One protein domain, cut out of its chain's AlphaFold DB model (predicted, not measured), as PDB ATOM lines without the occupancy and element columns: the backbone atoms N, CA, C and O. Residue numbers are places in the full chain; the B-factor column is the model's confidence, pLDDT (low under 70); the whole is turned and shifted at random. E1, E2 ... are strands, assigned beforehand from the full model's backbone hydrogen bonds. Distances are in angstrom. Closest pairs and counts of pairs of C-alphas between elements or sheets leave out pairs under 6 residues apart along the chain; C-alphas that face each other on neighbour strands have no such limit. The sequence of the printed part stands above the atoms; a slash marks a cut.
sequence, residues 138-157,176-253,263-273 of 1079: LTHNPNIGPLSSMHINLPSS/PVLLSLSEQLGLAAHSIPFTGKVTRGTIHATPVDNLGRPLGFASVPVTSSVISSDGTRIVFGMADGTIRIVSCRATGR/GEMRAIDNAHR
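AT A GLANCE: This is residues 138 to 157, 176 to 253 and 263 to 273 of the 1079 residues of the protein "BQ5605_C002g01039 protein" of Microbotryum silenes-dioicae (UniProt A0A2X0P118). There is little regular structure: two small antiparallel sheets, E2-E3-E4 and E5-E6-E7-E8, come together near edge strands E2 and E5. A long loop, residues 193 to 221, leads from one to the other. The printed part has 109 residues with eight named strands, E1 to E8 in order, and no named helix: the class is all strand, though the named strands hold only 39 of the 109 residues. It is compact, radius of gyration of the C-alphas 14.2 A, spanning 46 by 32 by 25 A.

IN THESE COORDINATES: Find C-alpha 138 at (163.178, 130.585, 130.220), where E1, 138 to 140, begins. Then read E2, 149 to 152; E3, 178 to 182; E4, 187 to 192, 17.3 A; E5, 222 to 227; E6, 233 to 238, 16.1 A; E7, 243 to 247; E8, 265 to 268, ending at (155.874, 168.741, 125.506).

HOW THE PARTS SIT: E1 pairs with no named strand. Within hydrogen-bond range, find N 151 and O 179 for E2 and E3, 2.9 A; N 180 and O 189 for hairpin E3 and E4, 2.9 A. E5, E6, E7 form a meander, each the antiparallel neighbour of the one before. The closest C-alphas of E2 and E5, His 151 and Ile 227, are 7.2 A apart.

THE WHOLE: Cuts leave C-alphas 157 and 176 13.4 A apart, 253 and 263 15.9 A. Residues 207 to 217 are among 24 under pLDDT 70.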
ATOM      1  N   LEU A 138     162.323 129.816 129.325       89.31
ATOM      2  CA  LEU A 138     163.178 130.585 130.220       89.31
ATOM      3  C   LEU A 138     162.342 131.700 130.845       89.31
ATOM      4  O   LEU A 138     161.679 132.427 130.111       89.31
ATOM      5  N   THR A 139     162.388 131.832 132.167       90.25
ATOM      6  CA  THR A 139     161.797 132.964 132.892       90.25
ATOM      7  C   THR A 139     162.914 133.911 133.336       90.25
ATOM      8  O   THR A 139     163.982 133.441 133.732       90.25
ATOM      9  N   HIS A 140     162.685 135.224 133.303       88.62
ATOM     10  CA  HIS A 140     163.528 136.220 133.981       88.62
ATOM     11  C   HIS A 140     162.680 137.376 134.534       88.62
ATOM     12  O   HIS A 140     161.603 137.661 134.018       88.62
ATOM     13  N   ASN A 141     163.172 138.060 135.568       89.38
ATOM     14  CA  ASN A 141     162.595 139.313 136.062       89.38
ATOM     15  C   ASN A 141     163.371 140.503 135.446       89.38
ATOM     16  O   ASN A 141     164.600 140.494 135.520       89.38
ATOM     17  N   PRO A 142     162.721 141.484 134.784       87.19
ATOM     18  CA  PRO A 142     163.348 142.733 134.337       87.19
ATOM     19  C   PRO A 142     163.596 143.751 135.467       87.19
ATOM     20  O   PRO A 142     164.255 144.754 135.215       87.19
ATOM     21  N   ASN A 143     163.112 143.489 136.687       85.31
ATOM     22  CA  ASN A 143     163.296 144.296 137.902       85.31
ATOM     23  C   ASN A 143     162.727 145.728 137.802       85.31
ATOM     24  O   ASN A 143     163.368 146.687 138.221       85.31
ATOM     25  N   ILE A 144     161.512 145.860 137.254       85.62
ATOM     26  CA  ILE A 144     160.776 147.135 137.119       85.62
ATOM     27  C   ILE A 144     159.343 147.066 137.681       85.62
ATOM     28  O   ILE A 144     158.467 147.785 137.217       85.62
ATOM     29  N   GLY A 145     159.078 146.184 138.649       83.69
ATOM     30  CA  GLY A 145     157.735 146.001 139.216       83.69
ATOM     31  C   GLY A 145     156.748 145.280 138.276       83.69
ATOM     32  O   GLY A 145     157.178 144.504 137.414       83.69
ATOM     33  N   PRO A 146     155.426 145.472 138.455       81.19
ATOM     34  CA  PRO A 146     154.390 144.881 137.603       81.19
ATOM     35  C   PRO A 146     154.472 145.382 136.154       81.19
ATOM     36  O   PRO A 146     154.664 146.577 135.916       81.19
ATOM     37  N   LEU A 147     154.292 144.487 135.177       86.56
ATOM     38  CA  LEU A 147     154.425 144.820 133.756       86.56
ATOM     39  C   LEU A 147     153.089 145.266 133.144       86.56
ATOM     40  O   LEU A 147     152.185 144.449 132.942       86.56
ATOM     41  N   SER A 148     152.992 146.557 132.806       82.94
ATOM     42  CA  SER A 148     151.829 147.158 132.139       82.94
ATOM     43  C   SER A 148     151.881 147.036 130.615       82.94
ATOM     44  O   SER A 148     150.830 146.990 129.981       82.94
ATOM     45  N   SER A 149     153.074 146.959 130.009       83.81
ATOM     46  CA  SER A 149     153.239 146.787 128.558       83.81
ATOM     47  C   SER A 149     154.584 146.155 128.174       83.81
ATOM     48  O   SER A 149     155.554 146.177 128.939       83.81
ATOM     49  N   MET A 150     154.654 145.584 126.968       86.81
ATOM     50  CA  MET A 150     155.886 145.037 126.393       86.81
ATOM     51  C   MET A 150     155.932 145.116 124.859       86.81
ATOM     52  O   MET A 150     154.951 144.831 124.171       86.81
ATOM     53  N   HIS A 151     157.117 145.412 124.320       85.00
ATOM     54  CA  HIS A 151     157.407 145.432 122.881       85.00
ATOM     55  C   HIS A 151     158.579 144.502 122.551       85.00
ATOM     56  O   HIS A 151     159.620 144.545 123.208       85.00
ATOM     57  N   ILE A 152     158.423 143.652 121.533       82.88
ATOM     58  CA  ILE A 152     159.517 142.842 120.990       82.88
ATOM     59  C   ILE A 152     159.352 142.596 119.490       82.88
ATOM     60  O   ILE A 152     158.362 142.030 119.029       82.88
ATOM     61  N   ASN A 153     160.405 142.908 118.736       79.12
ATOM     62  CA  ASN A 153     160.530 142.544 117.327       79.12
ATOM     63  C   ASN A 153     160.955 141.070 117.187       79.12
ATOM     64  O   ASN A 153     162.143 140.752 117.086       79.12
ATOM     65  N   LEU A 154     159.988 140.146 117.204       75.81
ATOM     66  CA  LEU A 154     160.244 138.732 116.914       75.81
ATOM     67  C   LEU A 154     160.499 138.521 115.409       75.81
ATOM     68  O   LEU A 154     159.698 138.968 114.586       75.81
ATOM     69  N   PRO A 155     161.570 137.807 115.011       61.25
ATOM     70  CA  PRO A 155     161.843 137.557 113.600       61.25
ATOM     71  C   PRO A 155     160.763 136.659 112.982       61.25
ATOM     72  O   PRO A 155     160.461 135.578 113.497       61.25
ATOM     73  N   SER A 156     160.211 137.091 111.844       53.00
ATOM     74  CA  SER A 156     159.359 136.245 111.004       53.00
ATOM     75  C   SER A 156     160.218 135.252 110.221       53.00
ATOM     76  O   SER A 156     161.231 135.623 109.627       53.00
ATOM     77  N   SER A 157     159.826 133.978 110.213       49.00
ATOM     78  CA  SER A 157     160.604 132.892 109.613       49.00
ATOM     79  C   SER A 157     160.350 132.753 108.103       49.00
ATOM     80  O   SER A 157     159.838 131.729 107.643       49.00
ATOM     81  N   PRO A 176     166.717 139.134 119.611       77.56
ATOM     82  CA  PRO A 176     165.689 140.163 119.651       77.56
ATOM     83  C   PRO A 176     165.621 140.754 121.056       77.56
ATOM     84  O   PRO A 176     165.641 140.015 122.044       77.56
ATOM     85  N   VAL A 177     165.595 142.081 121.118       82.62
ATOM     86  CA  VAL A 177     165.500 142.831 122.367       82.62
ATOM     87  C   VAL A 177     164.024 143.019 122.692       82.62
ATOM     88  O   VAL A 177     163.228 143.394 121.833       82.62
ATOM     89  N   LEU A 178     163.682 142.725 123.937       86.19
ATOM     90  CA  LEU A 178     162.414 143.037 124.571       86.19
ATOM     91  C   LEU A 178     162.561 144.372 125.299       86.19
ATOM     92  O   LEU A 178     163.515 144.540 126.057       86.19
ATOM     93  N   LEU A 179     161.622 145.288 125.098       87.50
ATOM     94  CA  LEU A 179     161.369 146.420 125.983       87.50
ATOM     95  C   LEU A 179     160.181 146.050 126.880       87.50
ATOM     96  O   LEU A 179     159.141 145.617 126.385       87.50
ATOM     97  N   SER A 180     160.347 146.180 128.191       89.94
ATOM     98  CA  SER A 180     159.304 145.950 129.199       89.94
ATOM     99  C   SER A 180     159.030 147.257 129.937       89.94
ATOM    100  O   SER A 180     159.975 148.006 130.175       89.94
ATOM    101  N   LEU A 181     157.769 147.524 130.279       88.94
ATOM    102  CA  LEU A 181     157.297 148.797 130.827       88.94
ATOM    103  C   LEU A 181     156.411 148.580 132.062       88.94
ATOM    104  O   LEU A 181     155.593 147.659 132.083       88.94
ATOM    105  N   SER A 182     156.553 149.465 133.048       88.94
ATOM    106  CA  SER A 182     155.671 149.612 134.203       88.94
ATOM    107  C   SER A 182     155.177 151.057 134.286       88.94
ATOM    108  O   SER A 182     155.946 151.976 134.566       88.94
ATOM    109  N   GLU A 183     153.887 151.252 134.007       85.25
ATOM    110  CA  GLU A 183     153.209 152.558 134.026       85.25
ATOM    111  C   GLU A 183     153.189 153.137 135.449       85.25
ATOM    112  O   GLU A 183     153.629 154.263 135.648       85.25
ATOM    113  N   GLN A 184     152.838 152.310 136.444       85.06
ATOM    114  CA  GLN A 184     152.766 152.657 137.872       85.06
ATOM    115  C   GLN A 184     154.059 153.274 138.437       85.06
ATOM    116  O   GLN A 184     153.996 154.145 139.299       85.06
ATOM    117  N   LEU A 185     155.229 152.822 137.973       83.94
ATOM    118  CA  LEU A 185     156.532 153.328 138.426       83.94
ATOM    119  C   LEU A 185     157.177 154.309 137.429       83.94
ATOM    120  O   LEU A 185     158.244 154.852 137.705       83.94
ATOM    121  N   GLY A 186     156.585 154.505 136.245       84.75
ATOM    122  CA  GLY A 186     157.200 155.254 135.145       84.75
ATOM    123  C   GLY A 186     158.529 154.661 134.651       84.75
ATOM    124  O   GLY A 186     159.385 155.407 134.169       84.75
ATOM    125  N   LEU A 187     158.724 153.340 134.794       86.06
ATOM    126  CA  LEU A 187     159.985 152.636 134.521       86.06
ATOM    127  C   LEU A 187     159.890 151.703 133.316       86.06
ATOM    128  O   LEU A 187     158.924 150.958 133.165       86.06
ATOM    129  N   ALA A 188     160.954 151.640 132.519       88.38
ATOM    130  CA  ALA A 188     161.136 150.623 131.490       88.38
ATOM    131  C   ALA A 188     162.537 149.994 131.534       88.38
ATOM    132  O   ALA A 188     163.499 150.599 132.007       88.38
ATOM    133  N   ALA A 189     162.670 148.776 131.011       87.50
ATOM    134  CA  ALA A 189     163.944 148.066 130.921       87.50
ATOM    135  C   ALA A 189     164.041 147.242 129.634       87.50
ATOM    136  O   ALA A 189     163.060 146.646 129.181       87.50
ATOM    137  N   HIS A 190     165.248 147.157 129.068       86.69
ATOM    138  CA  HIS A 190     165.528 146.229 127.978       86.69
ATOM    139  C   HIS A 190     166.002 144.869 128.508       86.69
ATOM    140  O   HIS A 190     166.718 144.755 129.504       86.69
ATOM    141  N   SER A 191     165.648 143.800 127.803       87.31
ATOM    142  CA  SER A 191     166.175 142.461 128.067       87.31
ATOM    143  C   SER A 191     166.272 141.621 126.794       87.31
ATOM    144  O   SER A 191     165.674 141.931 125.767       87.31
ATOM    145  N   ILE A 192     167.058 140.547 126.839       87.25
ATOM    146  CA  ILE A 192     167.206 139.577 125.750       87.25
ATOM    147  C   ILE A 192     166.523 138.273 126.201       87.25
ATOM    148  O   ILE A 192     167.192 137.413 126.793       87.25
ATOM    149  N   PRO A 193     165.209 138.104 125.952       86.00
ATOM    150  CA  PRO A 193     164.367 137.129 126.651       86.00
ATOM    151  C   PRO A 193     164.809 135.680 126.456       86.00
ATOM    152  O   PRO A 193     164.867 134.915 127.409       86.00
ATOM    153  N   PHE A 194     165.274 135.307 125.261       87.38
ATOM    154  CA  PHE A 194     165.808 133.959 125.000       87.38
ATOM    155  C   PHE A 194     167.180 133.676 125.646       87.38
ATOM    156  O   PHE A 194     167.802 132.657 125.335       87.38
ATOM    157  N   THR A 195     167.677 134.577 126.501       84.94
ATOM    158  CA  THR A 195     168.916 134.422 127.282       84.94
ATOM    159  C   THR A 195     168.811 134.902 128.737       84.94
ATOM    160  O   THR A 195     169.790 134.762 129.467       84.94
ATOM    161  N   GLY A 196     167.680 135.487 129.160       83.38
ATOM    162  CA  GLY A 196     167.491 136.035 130.513       83.38
ATOM    163  C   GLY A 196     168.413 137.211 130.869       83.38
ATOM    164  O   GLY A 196     168.569 137.548 132.041       83.38
ATOM    165  N   LYS A 197     169.080 137.822 129.879       84.75
ATOM    166  CA  LYS A 197     169.971 138.971 130.091       84.75
ATOM    167  C   LYS A 197     169.156 140.260 130.108       84.75
ATOM    168  O   LYS A 197     168.778 140.745 129.045       84.75
ATOM    169  N   VAL A 198     168.921 140.817 131.289       85.44
ATOM    170  CA  VAL A 198     168.446 142.199 131.459       85.44
ATOM    171  C   VAL A 198     169.616 143.159 131.226       85.44
ATOM    172  O   VAL A 198     170.763 142.832 131.551       85.44
ATOM    173  N   THR A 199     169.363 144.319 130.622       77.75
ATOM    174  CA  THR A 199     170.375 145.372 130.466       77.75
ATOM    175  C   THR A 199     170.608 146.104 131.785       77.75
ATOM    176  O   THR A 199     169.733 146.148 132.642       77.75
ATOM    177  N   ARG A 200     171.787 146.708 131.964       67.88
ATOM    178  CA  ARG A 200     172.016 147.633 133.085       67.88
ATOM    179  C   ARG A 200     171.448 149.008 132.739       67.88
ATOM    180  O   ARG A 200     171.654 149.462 131.618       67.88
ATOM    181  N   GLY A 201     170.811 149.649 133.715       70.38
ATOM    182  CA  GLY A 201     170.119 150.926 133.548       70.38
ATOM    183  C   GLY A 201     168.644 150.738 133.194       70.38
ATOM    184  O   GLY A 201     168.310 150.050 132.228       70.38
ATOM    185  N   THR A 202     167.784 151.354 133.997       77.50
ATOM    186  CA  THR A 202     166.362 151.577 133.725       77.50
ATOM    187  C   THR A 202     166.172 152.860 132.917       77.50
ATOM    188  O   THR A 202     166.985 153.783 132.966       77.50
ATOM    189  N   ILE A 203     165.085 152.910 132.157       82.94
ATOM    190  CA  ILE A 203     164.590 154.085 131.439       82.94
ATOM    191  C   ILE A 203     163.457 154.667 132.293       82.94
ATOM    192  O   ILE A 203     162.634 153.904 132.789       82.94
ATOM    193  N   HIS A 204     163.420 155.987 132.482       80.94
ATOM    194  CA  HIS A 204     162.485 156.656 133.396       80.94
ATOM    195  C   HIS A 204     161.665 157.732 132.667       80.94
ATOM    196  O   HIS A 204     162.215 158.449 131.831       80.94
ATOM    197  N   ALA A 205     160.395 157.909 133.046       81.25
ATOM    198  CA  ALA A 205     159.574 159.081 132.694       81.25
ATOM    199  C   ALA A 205     160.010 160.375 133.429       81.25
ATOM    200  O   ALA A 205     159.682 161.497 133.035       81.25
ATOM    201  N   THR A 206     160.764 160.206 134.514       78.00
ATOM    202  CA  THR A 206     161.385 161.240 135.348       78.00
ATOM    203  C   THR A 206     162.881 160.915 135.465       78.00
ATOM    204  O   THR A 206     163.264 160.040 136.241       78.00
ATOM    205  N   PRO A 207     163.773 161.530 134.665       66.81
ATOM    206  CA  PRO A 207     165.191 161.191 134.707       66.81
ATOM    207  C   PRO A 207     165.790 161.623 136.047       66.81
ATOM    208  O   PRO A 207     165.816 162.811 136.358       66.81
ATOM    209  N   VAL A 208     166.300 160.666 136.822       64.69
ATOM    210  CA  VAL A 208     166.938 160.920 138.125       64.69
ATOM    211  C   VAL A 208     168.465 160.855 138.057       64.69
ATOM    212  O   VAL A 208     169.046 160.194 137.185       64.69
ATOM    213  N   ASP A 209     169.139 161.567 138.954       62.22
ATOM    214  CA  ASP A 209     170.578 161.452 139.176       62.22
ATOM    215  C   ASP A 209     170.940 160.182 139.977       62.22
ATOM    216  O   ASP A 209     170.089 159.351 140.303       62.22
ATOM    217  N   ASN A 210     172.227 160.007 140.286       63.19
ATOM    218  CA  ASN A 210     172.713 158.844 141.038       63.19
ATOM    219  C   ASN A 210     172.304 158.862 142.530       63.19
ATOM    220  O   ASN A 210     172.605 157.910 143.245       63.19
ATOM    221  N   LEU A 211     171.664 159.939 142.996       62.16
ATOM    222  CA  LEU A 211     171.141 160.149 144.348       62.16
ATOM    223  C   LEU A 211     169.597 160.116 144.367       62.16
ATOM    224  O   LEU A 211     168.995 160.452 145.384       62.16
ATOM    225  N   GLY A 212     168.954 159.741 143.253       61.00
ATOM    226  CA  GLY A 212     167.496 159.686 143.109       61.00
ATOM    227  C   GLY A 212     166.817 161.038 142.856       61.00
ATOM    228  O   GLY A 212     165.592 161.094 142.795       61.00
ATOM    229  N   ARG A 213     167.572 162.130 142.686       65.69
ATOM    230  CA  ARG A 213     167.022 163.485 142.522       65.69
ATOM    231  C   ARG A 213     166.601 163.739 141.071       65.69
ATOM    232  O   ARG A 213     167.361 163.388 140.166       65.69
ATOM    233  N   PRO A 214     165.445 164.374 140.807       63.72
ATOM    234  CA  PRO A 214     165.008 164.684 139.447       63.72
ATOM    235  C   PRO A 214     165.953 165.664 138.728       63.72
ATOM    236  O   PRO A 214     166.345 166.695 139.272       63.72
ATOM    237  N   LEU A 215     166.287 165.366 137.471       62.94
ATOM    238  CA  LEU A 215     167.165 166.177 136.622       62.94
ATOM    239  C   LEU A 215     166.355 167.071 135.679       62.94
ATOM    240  O   LEU A 215     166.051 166.687 134.551       62.94
ATOM    241  N   GLY A 216     166.034 168.281 136.139       62.75
ATOM    242  CA  GLY A 216     165.457 169.345 135.305       62.75
ATOM    243  C   GLY A 216     163.982 169.177 134.918       62.75
ATOM    244  O   GLY A 216     163.463 170.015 134.191       62.75
ATOM    245  N   PHE A 217     163.304 168.139 135.413       68.50
ATOM    246  CA  PHE A 217     161.869 167.911 135.228       68.50
ATOM    247  C   PHE A 217     161.226 167.567 136.568       68.50
ATOM    248  O   PHE A 217     161.782 166.763 137.313       68.50
ATOM    249  N   ALA A 218     160.044 168.111 136.862       70.25
ATOM    250  CA  ALA A 218     159.321 167.780 138.088       70.25
ATOM    251  C   ALA A 218     159.013 166.270 138.183       70.25
ATOM    252  O   ALA A 218     158.725 165.606 137.172       70.25
ATOM    253  N   SER A 219     159.064 165.741 139.412       79.81
ATOM    254  CA  SER A 219     158.701 164.357 139.728       79.81
ATOM    255  C   SER A 219     157.181 164.221 139.806       79.81
ATOM    256  O   SER A 219     156.592 164.290 140.879       79.81
ATOM    257  N   VAL A 220     156.560 164.061 138.642       84.62
ATOM    258  CA  VAL A 220     155.107 163.954 138.466       84.62
ATOM    259  C   VAL A 220     154.756 162.494 138.163       84.62
ATOM    260  O   VAL A 220     155.519 161.848 137.436       84.62
ATOM    261  N   PRO A 221     153.647 161.944 138.693       88.81
ATOM    262  CA  PRO A 221     153.232 160.583 138.377       88.81
ATOM    263  C   PRO A 221     152.851 160.436 136.899       88.81
ATOM    264  O   PRO A 221     152.273 161.334 136.278       88.81
ATOM    265  N   VAL A 222     153.172 159.267 136.346       89.88
ATOM    266  CA  VAL A 222     152.699 158.830 135.031       89.88
ATOM    267  C   VAL A 222     151.245 158.399 135.180       89.88
ATOM    268  O   VAL A 222     150.951 157.447 135.896       89.88
ATOM    269  N   THR A 223     150.344 159.076 134.479       90.50
ATOM    270  CA  THR A 223     148.921 158.705 134.406       90.50
ATOM    271  C   THR A 223     148.643 157.739 133.259       90.50
ATOM    272  O   THR A 223     147.557 157.175 133.164       90.50
ATOM    273  N   SER A 224     149.592 157.613 132.325       89.12
ATOM    274  CA  SER A 224     149.302 157.134 130.980       89.12
ATOM    275  C   SER A 224     150.589 156.819 130.209       89.12
ATOM    276  O   SER A 224     151.531 157.604 130.240       89.12
ATOM    277  N   SER A 225     150.686 155.696 129.489       89.69
ATOM    278  CA  SER A 225     151.844 155.423 128.616       89.69
ATOM    279  C   SER A 225     151.500 154.743 127.285       89.69
ATOM    280  O   SER A 225     150.447 154.127 127.118       89.69
ATOM    281  N   VAL A 226     152.393 154.852 126.299       85.19
ATOM    282  CA  VAL A 226     152.339 154.075 125.054       85.19
ATOM    283  C   VAL A 226     153.746 153.857 124.482       85.19
ATOM    284  O   VAL A 226     154.568 154.773 124.435       85.19
ATOM    285  N   ILE A 227     154.043 152.634 124.031       81.31
ATOM    286  CA  ILE A 227     155.310 152.305 123.358       81.31
ATOM    287  C   ILE A 227     155.167 152.554 121.850       81.31
ATOM    288  O   ILE A 227     154.173 152.155 121.244       81.31
ATOM    289  N   SER A 228     156.176 153.194 121.252       76.06
ATOM    290  CA  SER A 228     156.294 153.445 119.811       76.06
ATOM    291  C   SER A 228     156.322 152.160 118.993       76.06
ATOM    292  O   SER A 228     156.731 151.094 119.462       76.06
ATOM    293  N   SER A 229     155.915 152.269 117.731       68.75
ATOM    294  CA  SER A 229     155.606 151.108 116.911       68.75
ATOM    295  C   SER A 229     156.824 150.251 116.552       68.75
ATOM    296  O   SER A 229     156.729 149.035 116.395       68.75
ATOM    297  N   ASP A 230     157.985 150.882 116.483       63.31
ATOM    298  CA  ASP A 230     159.300 150.289 116.265       63.31
ATOM    299  C   ASP A 230     159.956 149.746 117.551       63.31
ATOM    300  O   ASP A 230     160.887 148.940 117.475       63.31
ATOM    301  N   GLY A 231     159.454 150.158 118.721       73.44
ATOM    302  CA  GLY A 231     160.034 149.897 120.039       73.44
ATOM    303  C   GLY A 231     161.161 150.863 120.426       73.44
ATOM    304  O   GLY A 231     161.846 150.613 121.416       73.44
ATOM    305  N   THR A 232     161.386 151.948 119.667       73.44
ATOM    306  CA  THR A 232     162.511 152.880 119.899       73.44
ATOM    307  C   THR A 232     162.161 154.112 120.723       73.44
ATOM    308  O   THR A 232     163.064 154.877 121.055       73.44
ATOM    309  N   ARG A 233     160.886 154.323 121.072       78.38
ATOM    310  CA  ARG A 233     160.437 155.428 121.936       78.38
ATOM    311  C   ARG A 233     159.323 154.964 122.872       78.38
ATOM    312  O   ARG A 233     158.546 154.081 122.510       78.38
ATOM    313  N   ILE A 234     159.202 155.602 124.028       84.31
ATOM    314  CA  ILE A 234     157.999 155.569 124.871       84.31
ATOM    315  C   ILE A 234     157.441 156.991 124.924       84.31
ATOM    316  O   ILE A 234     158.211 157.950 124.955       84.31
ATOM    317  N   VAL A 235     156.118 157.129 124.927       88.56
ATOM    318  CA  VAL A 235     155.426 158.381 125.242       88.56
ATOM    319  C   VAL A 235     154.685 158.176 126.558       88.56
ATOM    320  O   VAL A 235     153.883 157.251 126.676       88.56
ATOM    321  N   PHE A 236     154.972 159.023 127.538       90.62
ATOM    322  CA  PHE A 236     154.289 159.082 128.824       90.62
ATOM    323  C   PHE A 236     153.378 160.310 128.868       90.62
ATOM    324  O   PHE A 236     153.776 161.402 128.462       90.62
ATOM    325  N   GLY A 237     152.164 160.118 129.358       91.50
ATOM    326  CA  GLY A 237     151.241 161.148 129.794       91.50
ATOM    327  C   GLY A 237     151.333 161.283 131.310       91.50
ATOM    328  O   GLY A 237     151.500 160.290 132.023       91.50
ATOM    329  N   MET A 238     151.280 162.520 131.782       92.06
ATOM    330  CA  MET A 238     151.558 162.882 133.169       92.06
ATOM    331  C   MET A 238     150.317 163.508 133.827       92.06
ATOM    332  O   MET A 238     149.368 163.883 133.134       92.06
ATOM    333  N   ALA A 239     150.315 163.635 135.156       91.38
ATOM    334  CA  ALA A 239     149.245 164.324 135.896       91.38
ATOM    335  C   ALA A 239     149.285 165.866 135.771       91.38
ATOM    336  O   ALA A 239     148.288 166.545 135.989       91.38
ATOM    337  N   ASP A 240     150.433 166.433 135.385       90.31
ATOM    338  CA  ASP A 240     150.631 167.880 135.198       90.31
ATOM    339  C   ASP A 240     150.112 168.405 133.840       90.31
ATOM    340  O   ASP A 240     150.180 169.605 133.584       90.31
ATOM    341  N   GLY A 241     149.596 167.535 132.964       90.00
ATOM    342  CA  GLY A 241     149.200 167.870 131.589       90.00
ATOM    343  C   GLY A 241     150.345 167.849 130.569       90.00
ATOM    344  O   GLY A 241     150.110 168.085 129.378       90.00
ATOM    345  N   THR A 242     151.580 167.542 130.988       90.88
ATOM    346  CA  THR A 242     152.731 167.376 130.087       90.88
ATOM    347  C   THR A 242     152.754 165.994 129.434       90.88
ATOM    348  O   THR A 242     152.221 165.006 129.945       90.88
ATOM    349  N   ILE A 243     153.412 165.917 128.276       91.75
ATOM    350  CA  ILE A 243     153.688 164.654 127.581       91.75
ATOM    351  C   ILE A 243     155.197 164.481 127.466       91.75
ATOM    352  O   ILE A 243     155.890 165.382 127.004       91.75
ATOM    353  N   ARG A 244     155.727 163.323 127.865       88.06
ATOM    354  CA  ARG A 244     157.169 163.057 127.935       88.06
ATOM    355  C   ARG A 244     157.545 161.921 126.987       88.06
ATOM    356  O   ARG A 244     157.157 160.776 127.188       88.06
ATOM    357  N   ILE A 245     158.295 162.240 125.935       86.00
ATOM    358  CA  ILE A 245     158.781 161.278 124.938       86.00
ATOM    359  C   ILE A 245     160.214 160.889 125.293       86.00
ATOM    360  O   ILE A 245     161.067 161.767 125.396       86.00
ATOM    361  N   VAL A 246     160.492 159.593 125.444       83.00
ATOM    362  CA  VAL A 246     161.807 159.061 125.838       83.00
ATOM    363  C   VAL A 246     162.351 158.119 124.767       83.00
ATOM    364  O   VAL A 246     161.655 157.199 124.339       83.00
ATOM    365  N   SER A 247     163.599 158.324 124.341       78.69
ATOM    366  CA  SER A 247     164.305 157.450 123.396       78.69
ATOM    367  C   SER A 247     164.781 156.148 124.054       78.69
ATOM    368  O   SER A 247     165.472 156.153 125.072       78.69
ATOM    369  N   CYS A 248     164.452 155.020 123.428       73.25
ATOM    370  CA  CYS A 248     164.716 153.647 123.870       73.25
ATOM    371  C   CYS A 248     165.550 152.868 122.834       73.25
ATOM    372  O   CYS A 248     165.353 151.670 122.612       73.25
ATOM    373  N   ARG A 249     166.472 153.541 122.132       64.94
ATOM    374  CA  ARG A 249     167.358 152.883 121.156       64.94
ATOM    375  C   ARG A 249     168.429 152.045 121.860       64.94
ATOM    376  O   ARG A 249     169.513 152.532 122.170       64.94
ATOM    377  N   ALA A 250     168.159 150.755 122.043       52.75
ATOM    378  CA  ALA A 250     169.177 149.789 122.446       52.75
ATOM    379  C   ALA A 250     170.351 149.792 121.443       52.75
ATOM    380  O   ALA A 250     170.176 149.437 120.275       52.75
ATOM    381  N   THR A 251     171.558 150.176 121.879       46.25
ATOM    382  CA  THR A 251     172.718 150.200 120.974       46.25
ATOM    383  C   THR A 251     173.028 148.782 120.475       46.25
ATOM    384  O   THR A 251     172.970 147.805 121.233       46.25
ATOM    385  N   GLY A 252     173.390 148.650 119.193       36.56
ATOM    386  CA  GLY A 252     173.512 147.367 118.476       36.56
ATOM    387  C   GLY A 252     174.585 146.385 118.978       36.56
ATOM    388  O   GLY A 252     174.884 145.404 118.301       36.56
ATOM    389  N   ARG A 253     175.188 146.632 120.148       32.00
ATOM    390  CA  ARG A 253     176.128 145.734 120.840       32.00
ATOM    391  C   ARG A 253     175.528 145.031 122.065       32.00
ATOM    392  O   ARG A 253     176.231 144.253 122.703       32.00
ATOM    393  N   GLY A 263     168.902 158.161 127.615       51.12
ATOM    394  CA  GLY A 263     167.960 158.106 126.495       51.12
ATOM    395  C   GLY A 263     167.214 159.433 126.387       51.12
ATOM    396  O   GLY A 263     166.561 159.830 127.351       51.12
ATOM    397  N   GLU A 264     167.385 160.142 125.264       60.97
ATOM    398  CA  GLU A 264     166.905 161.519 125.115       60.97
ATOM    399  C   GLU A 264     165.432 161.631 125.514       60.97
ATOM    400  O   GLU A 264     164.575 160.969 124.926       60.97
ATOM    401  N   MET A 265     165.155 162.479 126.507       73.56
ATOM    402  CA  MET A 265     163.800 162.830 126.902       73.56
ATOM    403  C   MET A 265     163.431 164.214 126.367       73.56
ATOM    404  O   MET A 265     164.213 165.168 126.434       73.56
ATOM    405  N   ARG A 266     162.207 164.324 125.857       77.94
ATOM    406  CA  ARG A 266     161.541 165.570 125.484       77.94
ATOM    407  C   ARG A 266     160.244 165.685 126.265       77.94
ATOM    408  O   ARG A 266     159.384 164.824 126.109       77.94
ATOM    409  N   ALA A 267     160.087 166.747 127.048       82.50
ATOM    410  CA  ALA A 267     158.758 167.190 127.439       82.50
ATOM    411  C   ALA A 267     158.093 167.933 126.267       82.50
ATOM    412  O   ALA A 267     158.764 168.541 125.428       82.50
ATOM    413  N   ILE A 268     156.770 167.843 126.216       86.69
ATOM    414  CA  ILE A 268     155.874 168.741 125.506       86.69
ATOM    415  C   ILE A 268     155.102 169.468 126.604       86.69
ATOM    416  O   ILE A 268     154.124 168.947 127.148       86.69
ATOM    417  N   ASP A 269     155.599 170.642 126.962       83.19
ATOM    418  CA  ASP A 269     154.980 171.504 127.964       83.19
ATOM    419  C   ASP A 269     153.703 172.122 127.373       83.19
ATOM    420  O   ASP A 269     153.643 172.403 126.172       83.19
ATOM    421  N   ASN A 270     152.665 172.325 128.192       83.75
ATOM    422  CA  ASN A 270     151.345 172.798 127.741       83.75
ATOM    423  C   ASN A 270     150.709 171.922 126.633       83.75
ATOM    424  O   ASN A 270     150.025 172.418 125.732       83.75
ATOM    425  N   ALA A 271     150.950 170.604 126.663       87.88
ATOM    426  CA  ALA A 271     150.301 169.673 125.741       87.88
ATOM    427  C   ALA A 271     148.775 169.661 125.939       87.88
ATOM    428  O   ALA A 271     148.031 169.790 124.953       87.88
ATOM    429  N   HIS A 272     148.378 169.578 127.212       91.50
ATOM    430  CA  HIS A 272     147.047 169.778 127.789       91.50
ATOM    431  C   HIS A 272     147.094 170.926 128.817       91.50
ATOM    432  O   HIS A 272     148.159 171.509 129.046       91.50
ATOM    433  N   ARG A 273     145.953 171.277 129.422       89.69
ATOM    434  CA  ARG A 273     145.898 172.232 130.544       89.69
ATOM    435  C   ARG A 273     146.778 171.757 131.710       89.69
ATOM    436  O   ARG A 273     146.713 170.593 132.102       89.69
TER     437      ARG A 273